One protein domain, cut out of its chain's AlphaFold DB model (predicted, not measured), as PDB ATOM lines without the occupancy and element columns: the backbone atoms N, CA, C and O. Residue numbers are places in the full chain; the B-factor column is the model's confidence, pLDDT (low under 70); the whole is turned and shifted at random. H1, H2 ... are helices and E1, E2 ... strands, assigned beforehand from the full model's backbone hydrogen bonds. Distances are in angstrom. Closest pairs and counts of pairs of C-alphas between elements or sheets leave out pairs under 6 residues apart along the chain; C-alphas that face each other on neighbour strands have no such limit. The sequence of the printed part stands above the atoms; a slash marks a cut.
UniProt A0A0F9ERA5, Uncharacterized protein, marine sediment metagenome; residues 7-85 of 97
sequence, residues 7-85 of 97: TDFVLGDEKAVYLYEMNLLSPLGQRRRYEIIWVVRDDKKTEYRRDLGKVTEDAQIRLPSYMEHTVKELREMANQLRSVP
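What this domain is: This is residues 7 to 85 of the 97 residues of an uncharacterized protein of marine sediment metagenome (UniProt A0A0F9ERA5). A twisted antiparallel sheet, three long strands and short E4, has H1 packed slantwise over E1 and E4 on one face, in two layers, sheet and helix. The printed part has 79 residues, with four named strands, then one named helix. The sheet's order is E3 E2 E1 E4: E1 E2 E3 form a meander, each the antiparallel neighbour of the one before, and E4 returns beside E1, a Greek key. The class is mixed; the whole is compact, radius of gyration of the C-alphas 12.7 A, spanning 34 by 32 by 16 A.

Where its parts are: E1, residues 16 to 25, begins at C-alpha (-30.621, -32.423, 45.913), measures 24.0 A and bends by 66 degrees at residue 22. E2, residues 31 to 41, measures 29.7 A; E3, 44 to 54, 30.8 A; E4, 61 to 64, 10.0 A. H1, residues 71 to 83, measures 18.5 A and ends at C-alpha (-23.163, -52.293, 51.801).

How they stand to each other: Hairpin E1 and E2 has N 22 and O 34 within hydrogen-bond range, 3.0 A; hairpin E2 and E3, N 37 and O 48, 2.9 A; E1 and E4, N 21 and O 61, 2.8 A. H1 is on the sheet, height 9.3 A; its closest C-alphas with E1 are Ala 16 and Val 71, 5.7 A. Every O i to N i+4 pair in H1 is within range.

The domain as a whole: The farthest C-alphas, Asp 42 and Pro 85, are 39.1 A apart. The printed part has no cut and no long link between named elements; residues 59 and 85 have pLDDT under 70.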
ATOM      1  N   THR A   7     -22.225 -28.676  36.748       89.31
ATOM      2  CA  THR A   7     -21.247 -28.188  37.726       89.31
ATOM      3  C   THR A   7     -20.171 -29.235  37.988       89.31
ATOM      4  O   THR A   7     -20.396 -30.440  37.889       89.31
ATOM      5  N   ASP A   8     -18.985 -28.749  38.317       91.44
ATOM      6  CA  ASP A   8     -17.770 -29.487  38.635       91.44
ATOM      7  C   ASP A   8     -17.645 -29.850  40.122       91.44
ATOM      8  O   ASP A   8     -16.843 -30.721  40.467       91.44
ATOM      9  N   PHE A   9     -18.446 -29.245  41.005       91.56
ATOM     10  CA  PHE A   9     -18.472 -29.572  42.431       91.56
ATOM     11  C   PHE A   9     -19.868 -29.440  43.047       91.56
ATOM     12  O   PHE A   9     -20.721 -28.698  42.562       91.56
ATOM     13  N   VAL A  10     -20.076 -30.139  44.164       94.12
ATOM     14  CA  VAL A  10     -21.259 -30.035  45.032       94.12
ATOM     15  C   VAL A  10     -20.827 -30.068  46.495       94.12
ATOM     16  O   VAL A  10     -19.952 -30.858  46.866       94.12
ATOM     17  N   LEU A  11     -21.427 -29.219  47.320       93.88
ATOM     18  CA  LEU A  11     -21.278 -29.198  48.769       93.88
ATOM     19  C   LEU A  11     -22.229 -30.216  49.404       93.88
ATOM     20  O   LEU A  11     -23.249 -30.597  48.829       93.88
ATOM     21  N   GLY A  12     -21.869 -30.702  50.591       92.69
ATOM     22  CA  GLY A  12     -22.624 -31.761  51.260       92.69
ATOM     23  C   GLY A  12     -24.007 -31.326  51.747       92.69
ATOM     24  O   GLY A  12     -24.908 -32.154  51.799       92.69
ATOM     25  N   ASP A  13     -24.170 -30.054  52.088       94.75
ATOM     26  CA  ASP A  13     -25.380 -29.429  52.629       94.75
ATOM     27  C   ASP A  13     -26.361 -28.941  51.551       94.75
ATOM     28  O   ASP A  13     -27.499 -28.591  51.866       94.75
ATOM     29  N   GLU A  14     -25.969 -28.965  50.274       93.44
ATOM     30  CA  GLU A  14     -26.855 -28.600  49.173       93.44
ATOM     31  C   GLU A  14     -28.062 -29.533  49.089       93.44
ATOM     32  O   GLU A  14     -27.933 -30.758  49.158       93.44
ATOM     33  N   LYS A  15     -29.248 -28.956  48.870       93.31
ATOM     34  CA  LYS A  15     -30.448 -29.735  48.575       93.31
ATOM     35  C   LYS A  15     -30.347 -30.358  47.190       93.31
ATOM     36  O   LYS A  15     -30.023 -29.698  46.200       93.31
ATOM     37  N   ALA A  16     -30.685 -31.637  47.128       93.19
ATOM     38  CA  ALA A  16     -30.621 -32.423  45.913       93.19
ATOM     39  C   ALA A  16     -31.991 -33.001  45.565       93.19
ATOM     40  O   ALA A  16     -32.793 -33.351  46.428       93.19
ATOM     41  N   VAL A  17     -32.266 -33.104  44.272       93.06
ATOM     42  CA  VAL A  17     -33.512 -33.651  43.734       93.06
ATOM     43  C   VAL A  17     -33.386 -35.158  43.526       93.06
ATOM     44  O   VAL A  17     -34.340 -35.886  43.792       93.06
ATOM     45  N   TYR A  18     -32.221 -35.620  43.067       93.88
ATOM     46  CA  TYR A  18     -31.950 -37.021  42.740       93.88
ATOM     47  C   TYR A  18     -30.460 -37.353  42.858       93.88
ATOM     48  O   TYR A  18     -29.619 -36.513  42.525       93.88
ATOM     49  N   LEU A  19     -30.157 -38.601  43.225       95.69
ATOM     50  CA  LEU A  19     -28.859 -39.248  43.022       95.69
ATOM     51  C   LEU A  19     -29.047 -40.523  42.194       95.69
ATOM     52  O   LEU A  19     -29.911 -41.352  42.485       95.69
ATOM     53  N   TYR A  20     -28.213 -40.681  41.172       94.81
ATOM     54  CA  TYR A  20     -28.125 -41.887  40.361       94.81
ATOM     55  C   TYR A  20     -26.706 -42.436  40.356       94.81
ATOM     56  O   TYR A  20     -25.749 -41.681  40.217       94.81
ATOM     57  N   GLU A  21     -26.584 -43.756  40.387       93.81
ATOM     58  CA  GLU A  21     -25.383 -44.457  39.953       93.81
ATOM     59  C   GLU A  21     -25.739 -45.334  38.769       93.81
ATOM     60  O   GLU A  21     -26.720 -46.073  38.817       93.81
ATOM     61  N   MET A  22     -25.003 -45.208  37.668       92.25
ATOM     62  CA  MET A  22     -25.294 -45.984  36.466       92.25
ATOM     63  C   MET A  22     -24.083 -46.139  35.554       92.25
ATOM     64  O   MET A  22     -23.160 -45.325  35.545       92.25
ATOM     65  N   ASN A  23     -24.114 -47.198  34.748       93.25
ATOM     66  CA  ASN A  23     -23.090 -47.494  33.755       93.25
ATOM     67  C   ASN A  23     -23.386 -46.746  32.447       93.25
ATOM     68  O   ASN A  23     -24.291 -47.141  31.710       93.25
ATOM     69  N   LEU A  24     -22.599 -45.719  32.127       91.12
ATOM     70  CA  LEU A  24     -22.724 -44.915  30.906       91.12
ATOM     71  C   LEU A  24     -21.472 -45.011  30.035       91.12
ATOM     72  O   LEU A  24     -20.397 -45.395  30.493       91.12
ATOM     73  N   LEU A  25     -21.613 -44.661  28.759       92.31
ATOM     74  CA  LEU A  25     -20.479 -44.530  27.853       92.31
ATOM     75  C   LEU A  25     -19.711 -43.247  28.193       92.31
ATOM     76  O   LEU A  25     -20.286 -42.161  28.212       92.31
ATOM     77  N   SER A  26     -18.415 -43.372  28.460       90.62
ATOM     78  CA  SER A  26     -17.526 -42.218  28.579       90.62
ATOM     79  C   SER A  26     -17.290 -41.573  27.205       90.62
ATOM     80  O   SER A  26     -17.443 -42.244  26.181       90.62
ATOM     81  N   PRO A  27     -16.829 -40.310  27.150       84.88
ATOM     82  CA  PRO A  27     -16.470 -39.652  25.889       84.88
ATOM     83  C   PRO A  27     -15.411 -40.401  25.065       84.88
ATOM     84  O   PRO A  27     -15.319 -40.214  23.858       84.88
ATOM     85  N   LEU A  28     -14.627 -41.270  25.711       89.00
ATOM     86  CA  LEU A  28     -13.595 -42.099  25.085       89.00
ATOM     87  C   LEU A  28     -14.125 -43.464  24.602       89.00
ATOM     88  O   LEU A  28     -13.339 -44.339  24.251       89.00
ATOM     89  N   GLY A  29     -15.440 -43.692  24.640       89.88
ATOM     90  CA  GLY A  29     -16.071 -44.933  24.176       89.88
ATOM     91  C   GLY A  29     -15.990 -46.110  25.156       89.88
ATOM     92  O   GLY A  29     -16.466 -47.200  24.853       89.88
ATOM     93  N   GLN A  30     -15.430 -45.919  26.351       92.00
ATOM     94  CA  GLN A  30     -15.408 -46.951  27.394       92.00
ATOM     95  C   GLN A  30     -16.640 -46.828  28.286       92.00
ATOM     96  O   GLN A  30     -16.940 -45.728  28.752       92.00
ATOM     97  N   ARG A  31     -17.333 -47.931  28.585       92.31
ATOM     98  CA  ARG A  31     -18.379 -47.912  29.617       92.31
ATOM     99  C   ARG A  31     -17.747 -47.715  30.995       92.31
ATOM    100  O   ARG A  31     -16.793 -48.411  31.341       92.31
ATOM    101  N   ARG A  32     -18.288 -46.778  31.766       93.69
ATOM    102  CA  ARG A  32     -17.865 -46.445  33.128       93.69
ATOM    103  C   ARG A  32     -19.058 -46.222  34.027       93.69
ATOM    104  O   ARG A  32     -20.159 -45.938  33.556       93.69
ATOM    105  N   ARG A  33     -18.829 -46.370  35.323       93.38
ATOM    106  CA  ARG A  33     -19.830 -46.104  36.343       93.38
ATOM    107  C   ARG A  33     -19.777 -44.630  36.713       93.38
ATOM    108  O   ARG A  33     -18.707 -44.124  37.023       93.38
ATOM    109  N   TYR A  34     -20.920 -43.962  36.711       94.06
ATOM    110  CA  TYR A  34     -21.029 -42.554  37.077       94.06
ATOM    111  C   TYR A  34     -21.981 -42.375  38.249       94.06
ATOM    112  O   TYR A  34     -23.064 -42.951  38.232       94.06
ATOM    113  N   GLU A  35     -21.588 -41.546  39.214       94.81
ATOM    114  CA  GLU A  35     -22.497 -40.876  40.146       94.81
ATOM    115  C   GLU A  35     -23.005 -39.604  39.461       94.81
ATOM    116  O   GLU A  35     -22.210 -38.802  38.967       94.81
ATOM    117  N   ILE A  36     -24.322 -39.425  39.413       95.38
ATOM    118  CA  ILE A  36     -24.984 -38.248  38.854       95.38
ATOM    119  C   ILE A  36     -25.915 -37.687  39.916       95.38
ATOM    120  O   ILE A  36     -26.837 -38.373  40.358       95.38
ATOM    121  N   ILE A  37     -25.697 -36.438  40.308       95.62
ATOM    122  CA  ILE A  37     -26.498 -35.752  41.321       95.62
ATOM    123  C   ILE A  37     -27.119 -34.510  40.697       95.62
ATOM    124  O   ILE A  37     -26.465 -33.776  39.964       95.62
ATOM    125  N   TRP A  38     -28.383 -34.268  41.014       94.56
ATOM    126  CA  TRP A  38     -29.099 -33.069  40.601       94.56
ATOM    127  C   TRP A  38     -29.305 -32.166  41.807       94.56
ATOM    128  O   TRP A  38     -30.137 -32.480  42.654       94.56
ATOM    129  N   VAL A  39     -28.566 -31.063  41.888       93.12
ATOM    130  CA  VAL A  39     -28.718 -30.047  42.945       93.12
ATOM    131  C   VAL A  39     -29.580 -28.886  42.462       93.12
ATOM    132  O   VAL A  39     -29.731 -28.684  41.255       93.12
ATOM    133  N   VAL A  40     -30.163 -28.126  43.387       90.00
ATOM    134  CA  VAL A  40     -30.899 -26.894  43.067       90.00
ATOM    135  C   VAL A  40     -30.083 -25.693  43.529       90.00
ATOM    136  O   VAL A  40     -29.832 -25.543  44.720       90.00
ATOM    137  N   ARG A  41     -29.682 -24.839  42.584       89.75
ATOM    138  CA  ARG A  41     -28.983 -23.569  42.828       89.75
ATOM    139  C   ARG A  41     -29.718 -22.467  42.083       89.75
ATOM    140  O   ARG A  41     -29.999 -22.641  40.899       89.75
ATOM    141  N   ASP A  42     -30.051 -21.376  42.764       87.38
ATOM    142  CA  ASP A  42     -30.802 -20.250  42.185       87.38
ATOM    143  C   ASP A  42     -32.073 -20.705  41.431       87.38
ATOM    144  O   ASP A  42     -32.285 -20.357  40.267       87.38
ATOM    145  N   ASP A  43     -32.865 -21.582  42.063       84.50
ATOM    146  CA  ASP A  43     -34.077 -22.219  41.510       84.50
ATOM    147  C   ASP A  43     -33.868 -23.044  40.226       84.50
ATOM    148  O   ASP A  43     -34.821 -23.478  39.567       84.50
ATOM    149  N   LYS A  44     -32.614 -23.328  39.869       87.88
ATOM    150  CA  LYS A  44     -32.248 -24.115  38.693       87.88
ATOM    151  C   LYS A  44     -31.629 -25.440  39.094       87.88
ATOM    152  O   LYS A  44     -30.720 -25.528  39.918       87.88
ATOM    153  N   LYS A  45     -32.104 -26.495  38.436       90.88
ATOM    154  CA  LYS A  45     -31.519 -27.828  38.547       90.88
ATOM    155  C   LYS A  45     -30.185 -27.853  37.816       90.88
ATOM    156  O   LYS A  45     -30.153 -27.603  36.614       90.88
ATOM    157  N   THR A  46     -29.129 -28.186  38.540       92.88
ATOM    158  CA  THR A  46     -27.766 -28.295  38.026       92.88
ATOM    159  C   THR A  46     -27.273 -29.718  38.222       92.88
ATOM    160  O   THR A  46     -27.429 -30.301  39.296       92.88
ATOM    161  N   GLU A  47     -26.712 -30.296  37.168       94.44
ATOM    162  CA  GLU A  47     -26.213 -31.664  37.175       94.44
ATOM    163  C   GLU A  47     -24.734 -31.694  37.566       94.44
ATOM    164  O   GLU A  47     -23.903 -30.980  37.006       94.44
ATOM    165  N   TYR A  48     -24.397 -32.559  38.507       94.81
ATOM    166  CA  TYR A  48     -23.033 -32.914  38.863       94.81
ATOM    167  C   TYR A  48     -22.776 -34.361  38.451       94.81
ATOM    168  O   TYR A  48     -23.590 -35.238  38.752       94.81
ATOM    169  N   ARG A  49     -21.642 -34.627  37.792       94.38
ATOM    170  CA  ARG A  49     -21.217 -35.984  37.417       94.38
ATOM    171  C   ARG A  49     -19.846 -36.311  37.982       94.38
ATOM    172  O   ARG A  49     -18.913 -35.524  37.853       94.38
ATOM    173  N   ARG A  50     -19.699 -37.530  38.498       93.81
ATOM    174  CA  ARG A  50     -18.428 -38.074  38.983       93.81
ATOM    175  C   ARG A  50     -18.204 -39.485  38.452       93.81
ATOM    176  O   ARG A  50     -19.069 -40.344  38.593       93.81
ATOM    177  N   ASP A  51     -17.035 -39.728  37.863       93.38
ATOM    178  CA  ASP A  51     -16.598 -41.069  37.449       93.38
ATOM    179  C   ASP A  51     -16.258 -41.907  38.699       93.38
ATOM    180  O   ASP A  51     -15.433 -41.511  39.527       93.38
ATOM    181  N   LEU A  52     -16.926 -43.049  38.848       91.81
ATOM    182  CA  LEU A  52     -16.723 -44.043  39.907       91.81
ATOM    183  C   LEU A  52     -15.871 -45.236  39.434       91.81
ATOM    184  O   LEU A  52     -15.688 -46.199  40.186       91.81
ATOM    185  N   GLY A  53     -15.377 -45.202  38.195       91.81
ATOM    186  CA  GLY A  53     -14.469 -46.178  37.613       91.81
ATOM    187  C   GLY A  53     -15.155 -47.226  36.738       91.81
ATOM    188  O   GLY A  53     -16.036 -46.937  35.924       91.81
ATOM    189  N   LYS A  54     -14.681 -48.470  36.850       91.06
ATOM    190  CA  LYS A  54     -15.133 -49.586  36.008       91.06
ATOM    191  C   LYS A  54     -16.601 -49.931  36.271       91.06
ATOM    192  O   LYS A  54     -17.120 -49.737  37.367       91.06
ATOM    193  N   VAL A  55     -17.239 -50.472  35.238       90.75
ATOM    194  CA  VAL A  55     -18.586 -51.045  35.304       90.75
ATOM    195  C   VAL A  55     -18.637 -52.162  36.344       90.75
ATOM    196  O   VAL A  55     -17.722 -52.981  36.412       90.75
ATOM    197  N   THR A  56     -19.732 -52.219  37.096       83.38
ATOM    198  CA  THR A  56     -20.133 -53.400  37.872       83.38
ATOM    199  C   THR A  56     -21.585 -53.740  37.523       83.38
ATOM    200  O   THR A  56     -22.335 -52.854  37.095       83.38
ATOM    201  N   GLU A  57     -21.978 -55.010  37.632       75.50
ATOM    202  CA  GLU A  57     -23.335 -55.449  37.260       75.50
ATOM    203  C   GLU A  57     -24.392 -54.878  38.221       75.50
ATOM    204  O   GLU A  57     -25.402 -54.340  37.768       75.50
ATOM    205  N   ASP A  58     -24.075 -54.814  39.516       71.31
ATOM    206  CA  ASP A  58     -24.987 -54.358  40.579       71.31
ATOM    207  C   ASP A  58     -24.962 -52.839  40.839       71.31
ATOM    208  O   ASP A  58     -25.528 -52.340  41.808       71.31
ATOM    209  N   ALA A  59     -24.279 -52.061  39.997       65.88
ATOM    210  CA  ALA A  59     -23.956 -50.653  40.272       65.88
ATOM    211  C   ALA A  59     -25.098 -49.645  40.079       65.88
ATOM    212  O   ALA A  59     -24.840 -48.438  40.059       65.88
ATOM    213  N   GLN A  60     -26.329 -50.100  39.861       84.00
ATOM    214  CA  GLN A  60     -27.431 -49.189  39.579       84.00
ATOM    215  C   GLN A  60     -28.142 -48.771  40.860       84.00
ATOM    216  O   GLN A  60     -28.940 -49.524  41.407       84.00
ATOM    217  N   ILE A  61     -27.893 -47.539  41.298       90.69
ATOM    218  CA  ILE A  61     -28.587 -46.926  42.435       90.69
ATOM    219  C   ILE A  61     -29.461 -45.793  41.914       90.69
ATOM    220  O   ILE A  61     -29.038 -45.001  41.071       90.69
ATOM    221  N   ARG A  62     -30.701 -45.715  42.403       91.94
ATOM    222  CA  ARG A  62     -31.616 -44.604  42.118       91.94
ATOM    223  C   ARG A  62     -32.240 -44.129  43.418       91.94
ATOM    224  O   ARG A  62     -33.024 -44.856  44.019       91.94
ATOM    225  N   LEU A  63     -31.903 -42.912  43.822       92.31
ATOM    226  CA  LEU A  63     -32.410 -42.286  45.036       92.31
ATOM    227  C   LEU A  63     -33.145 -40.988  44.678       92.31
ATOM    228  O   LEU A  63     -32.495 -39.976  44.386       92.31
ATOM    229  N   PRO A  64     -34.490 -41.000  44.648       90.81
ATOM    230  CA  PRO A  64     -35.272 -39.773  44.604       90.81
ATOM    231  C   PRO A  64     -35.164 -39.029  45.937       90.81
ATOM    232  O   PRO A  64     -35.164 -39.648  46.994       90.81
ATOM    233  N   SER A  65     -35.085 -37.701  45.878       88.25
ATOM    234  CA  SER A  65     -35.040 -36.839  47.066       88.25
ATOM    235  C   SER A  65     -36.054 -35.705  47.014       88.25
ATOM    236  O   SER A  65     -36.533 -35.277  48.050       88.25
ATOM    237  N   TYR A  66     -36.390 -35.183  45.828       87.75
ATOM    238  CA  TYR A  66     -37.337 -34.063  45.694       87.75
ATOM    239  C   TYR A  66     -37.011 -32.854  46.602       87.75
ATOM    240  O   TYR A  66     -37.911 -32.149  47.038       87.75
ATOM    241  N   MET A  67     -35.717 -32.580  46.839       85.00
ATOM    242  CA  MET A  67     -35.205 -31.533  47.747       85.00
ATOM    243  C   MET A  67     -35.426 -31.796  49.247       85.00
ATOM    244  O   MET A  67     -35.112 -30.932  50.068       85.00
ATOM    245  N   GLU A  68     -35.896 -32.980  49.632       87.25
ATOM    246  CA  GLU A  68     -36.039 -33.378  51.036       87.25
ATOM    247  C   GLU A  68     -34.665 -33.657  51.653       87.25
ATOM    248  O   GLU A  68     -34.366 -33.178  52.750       87.25
ATOM    249  N   HIS A  69     -33.774 -34.292  50.891       91.75
ATOM    250  CA  HIS A  69     -32.430 -34.656  51.320       91.75
ATOM    251  C   HIS A  69     -31.337 -33.752  50.743       91.75
ATOM    252  O   HIS A  69     -31.436 -33.163  49.657       91.75
ATOM    253  N   THR A  70     -30.259 -33.664  51.507       95.06
ATOM    254  CA  THR A  70     -28.990 -33.063  51.117       95.06
ATOM    255  C   THR A  70     -28.150 -34.028  50.277       95.06
ATOM    256  O   THR A  70     -28.360 -35.245  50.276       95.06
ATOM    257  N   VAL A  71     -27.150 -33.498  49.574       94.12
ATOM    258  CA  VAL A  71     -26.160 -34.301  48.839       94.12
ATOM    259  C   VAL A  71     -25.474 -35.321  49.752       94.12
ATOM    260  O   VAL A  71     -25.260 -36.467  49.349       94.12
ATOM    261  N   LYS A  72     -25.118 -34.914  50.976       95.75
ATOM    262  CA  LYS A  72     -24.469 -35.785  51.958       95.75
ATOM    263  C   LYS A  72     -25.370 -36.959  52.337       95.75
ATOM    264  O   LYS A  72     -24.926 -38.098  52.232       95.75
ATOM    265  N   GLU A  73     -26.624 -36.693  52.692       94.94
ATOM    266  CA  GLU A  73     -27.592 -37.736  53.061       94.94
ATOM    267  C   GLU A  73     -27.836 -38.713  51.904       94.94
ATOM    268  O   GLU A  73     -27.840 -39.924  52.108       94.94
ATOM    269  N   LEU A  74     -27.959 -38.217  50.665       94.50
ATOM    270  CA  LEU A  74     -28.114 -39.093  49.499       94.50
ATOM    271  C   LEU A  74     -26.907 -40.007  49.287       94.50
ATOM    272  O   LEU A  74     -27.075 -41.182  48.966       94.50
ATOM    273  N   ARG A  75     -25.689 -39.495  49.480       95.06
ATOM    274  CA  ARG A  75     -24.471 -40.311  49.396       95.06
ATOM    275  C   ARG A  75     -24.378 -41.324  50.529       95.06
ATOM    276  O   ARG A  75     -23.925 -42.441  50.300       95.06
ATOM    277  N   GLU A  76     -24.802 -40.961  51.734       94.50
ATOM    278  CA  GLU A  76     -24.873 -41.885  52.870       94.50
ATOM    279  C   GLU A  76     -25.869 -43.018  52.599       94.50
ATOM    280  O   GLU A  76     -25.512 -44.184  52.758       94.50
ATOM    281  N   MET A  77     -27.057 -42.703  52.077       92.62
ATOM    282  CA  MET A  77     -28.040 -43.704  51.648       92.62
ATOM    283  C   MET A  77     -27.506 -44.590  50.515       92.62
ATOM    284  O   MET A  77     -27.650 -45.811  50.561       92.62
ATOM    285  N   ALA A  78     -26.826 -44.011  49.520       91.62
ATOM    286  CA  ALA A  78     -26.199 -44.786  48.450       91.62
ATOM    287  C   ALA A  78     -25.123 -45.737  49.001       91.62
ATOM    288  O   ALA A  78     -25.066 -46.903  48.618       91.62
ATOM    289  N   ASN A  79     -24.306 -45.276  49.951       90.62
ATOM    290  CA  ASN A  79     -23.312 -46.114  50.620       90.62
ATOM    291  C   ASN A  79     -23.948 -47.261  51.410       90.62
ATOM    292  O   ASN A  79     -23.440 -48.379  51.357       90.62
ATOM    293  N   GLN A  80     -25.063 -47.009  52.096       88.81
ATOM    294  CA  GLN A  80     -25.811 -48.059  52.785       88.81
ATOM    295  C   GLN A  80     -26.305 -49.116  51.795       88.81
ATOM    296  O   GLN A  80     -26.050 -50.297  52.009       88.81
ATOM    297  N   LEU A  81     -26.902 -48.710  50.669       86.94
ATOM    298  CA  LEU A  81     -27.357 -49.640  49.629       86.94
ATOM    299  C   LEU A  81     -26.218 -50.482  49.042       86.94
ATOM    300  O   LEU A  81     -26.398 -51.674  48.827       86.94
ATOM    301  N   ARG A  82     -25.029 -49.899  48.844       83.38
ATOM    302  CA  ARG A  82     -23.832 -50.645  48.403       83.38
ATOM    303  C   ARG A  82     -23.362 -51.678  49.426       83.38
ATOM    304  O   ARG A  82     -22.729 -52.657  49.047       83.38
ATOM    305  N   SER A  83     -23.592 -51.416  50.711       80.19
ATOM    306  CA  SER A  83     -23.163 -52.293  51.801       80.19
ATOM    307  C   SER A  83     -24.115 -53.462  52.050       80.19
ATOM    308  O   SER A  83     -23.735 -54.393  52.756       80.19
ATOM    309  N   VAL A  84     -25.324 -53.436  51.476       72.94
ATOM    310  CA  VAL A  84     -26.268 -54.552  51.572       72.94
ATOM    311  C   VAL A  84     -25.748 -55.693  50.692       72.94
ATOM    312  O   VAL A  84     -25.698 -55.528  49.471       72.94
ATOM    313  N   PRO A  85     -25.355 -56.847  51.262       62.88
ATOM    314  CA  PRO A  85     -25.044 -58.010  50.450       62.88
ATOM    315  C   PRO A  85     -26.314 -58.422  49.702       62.88
ATOM    316  O   PRO A  85     -27.375 -58.593  50.306       62.88
TER     317      PRO A  85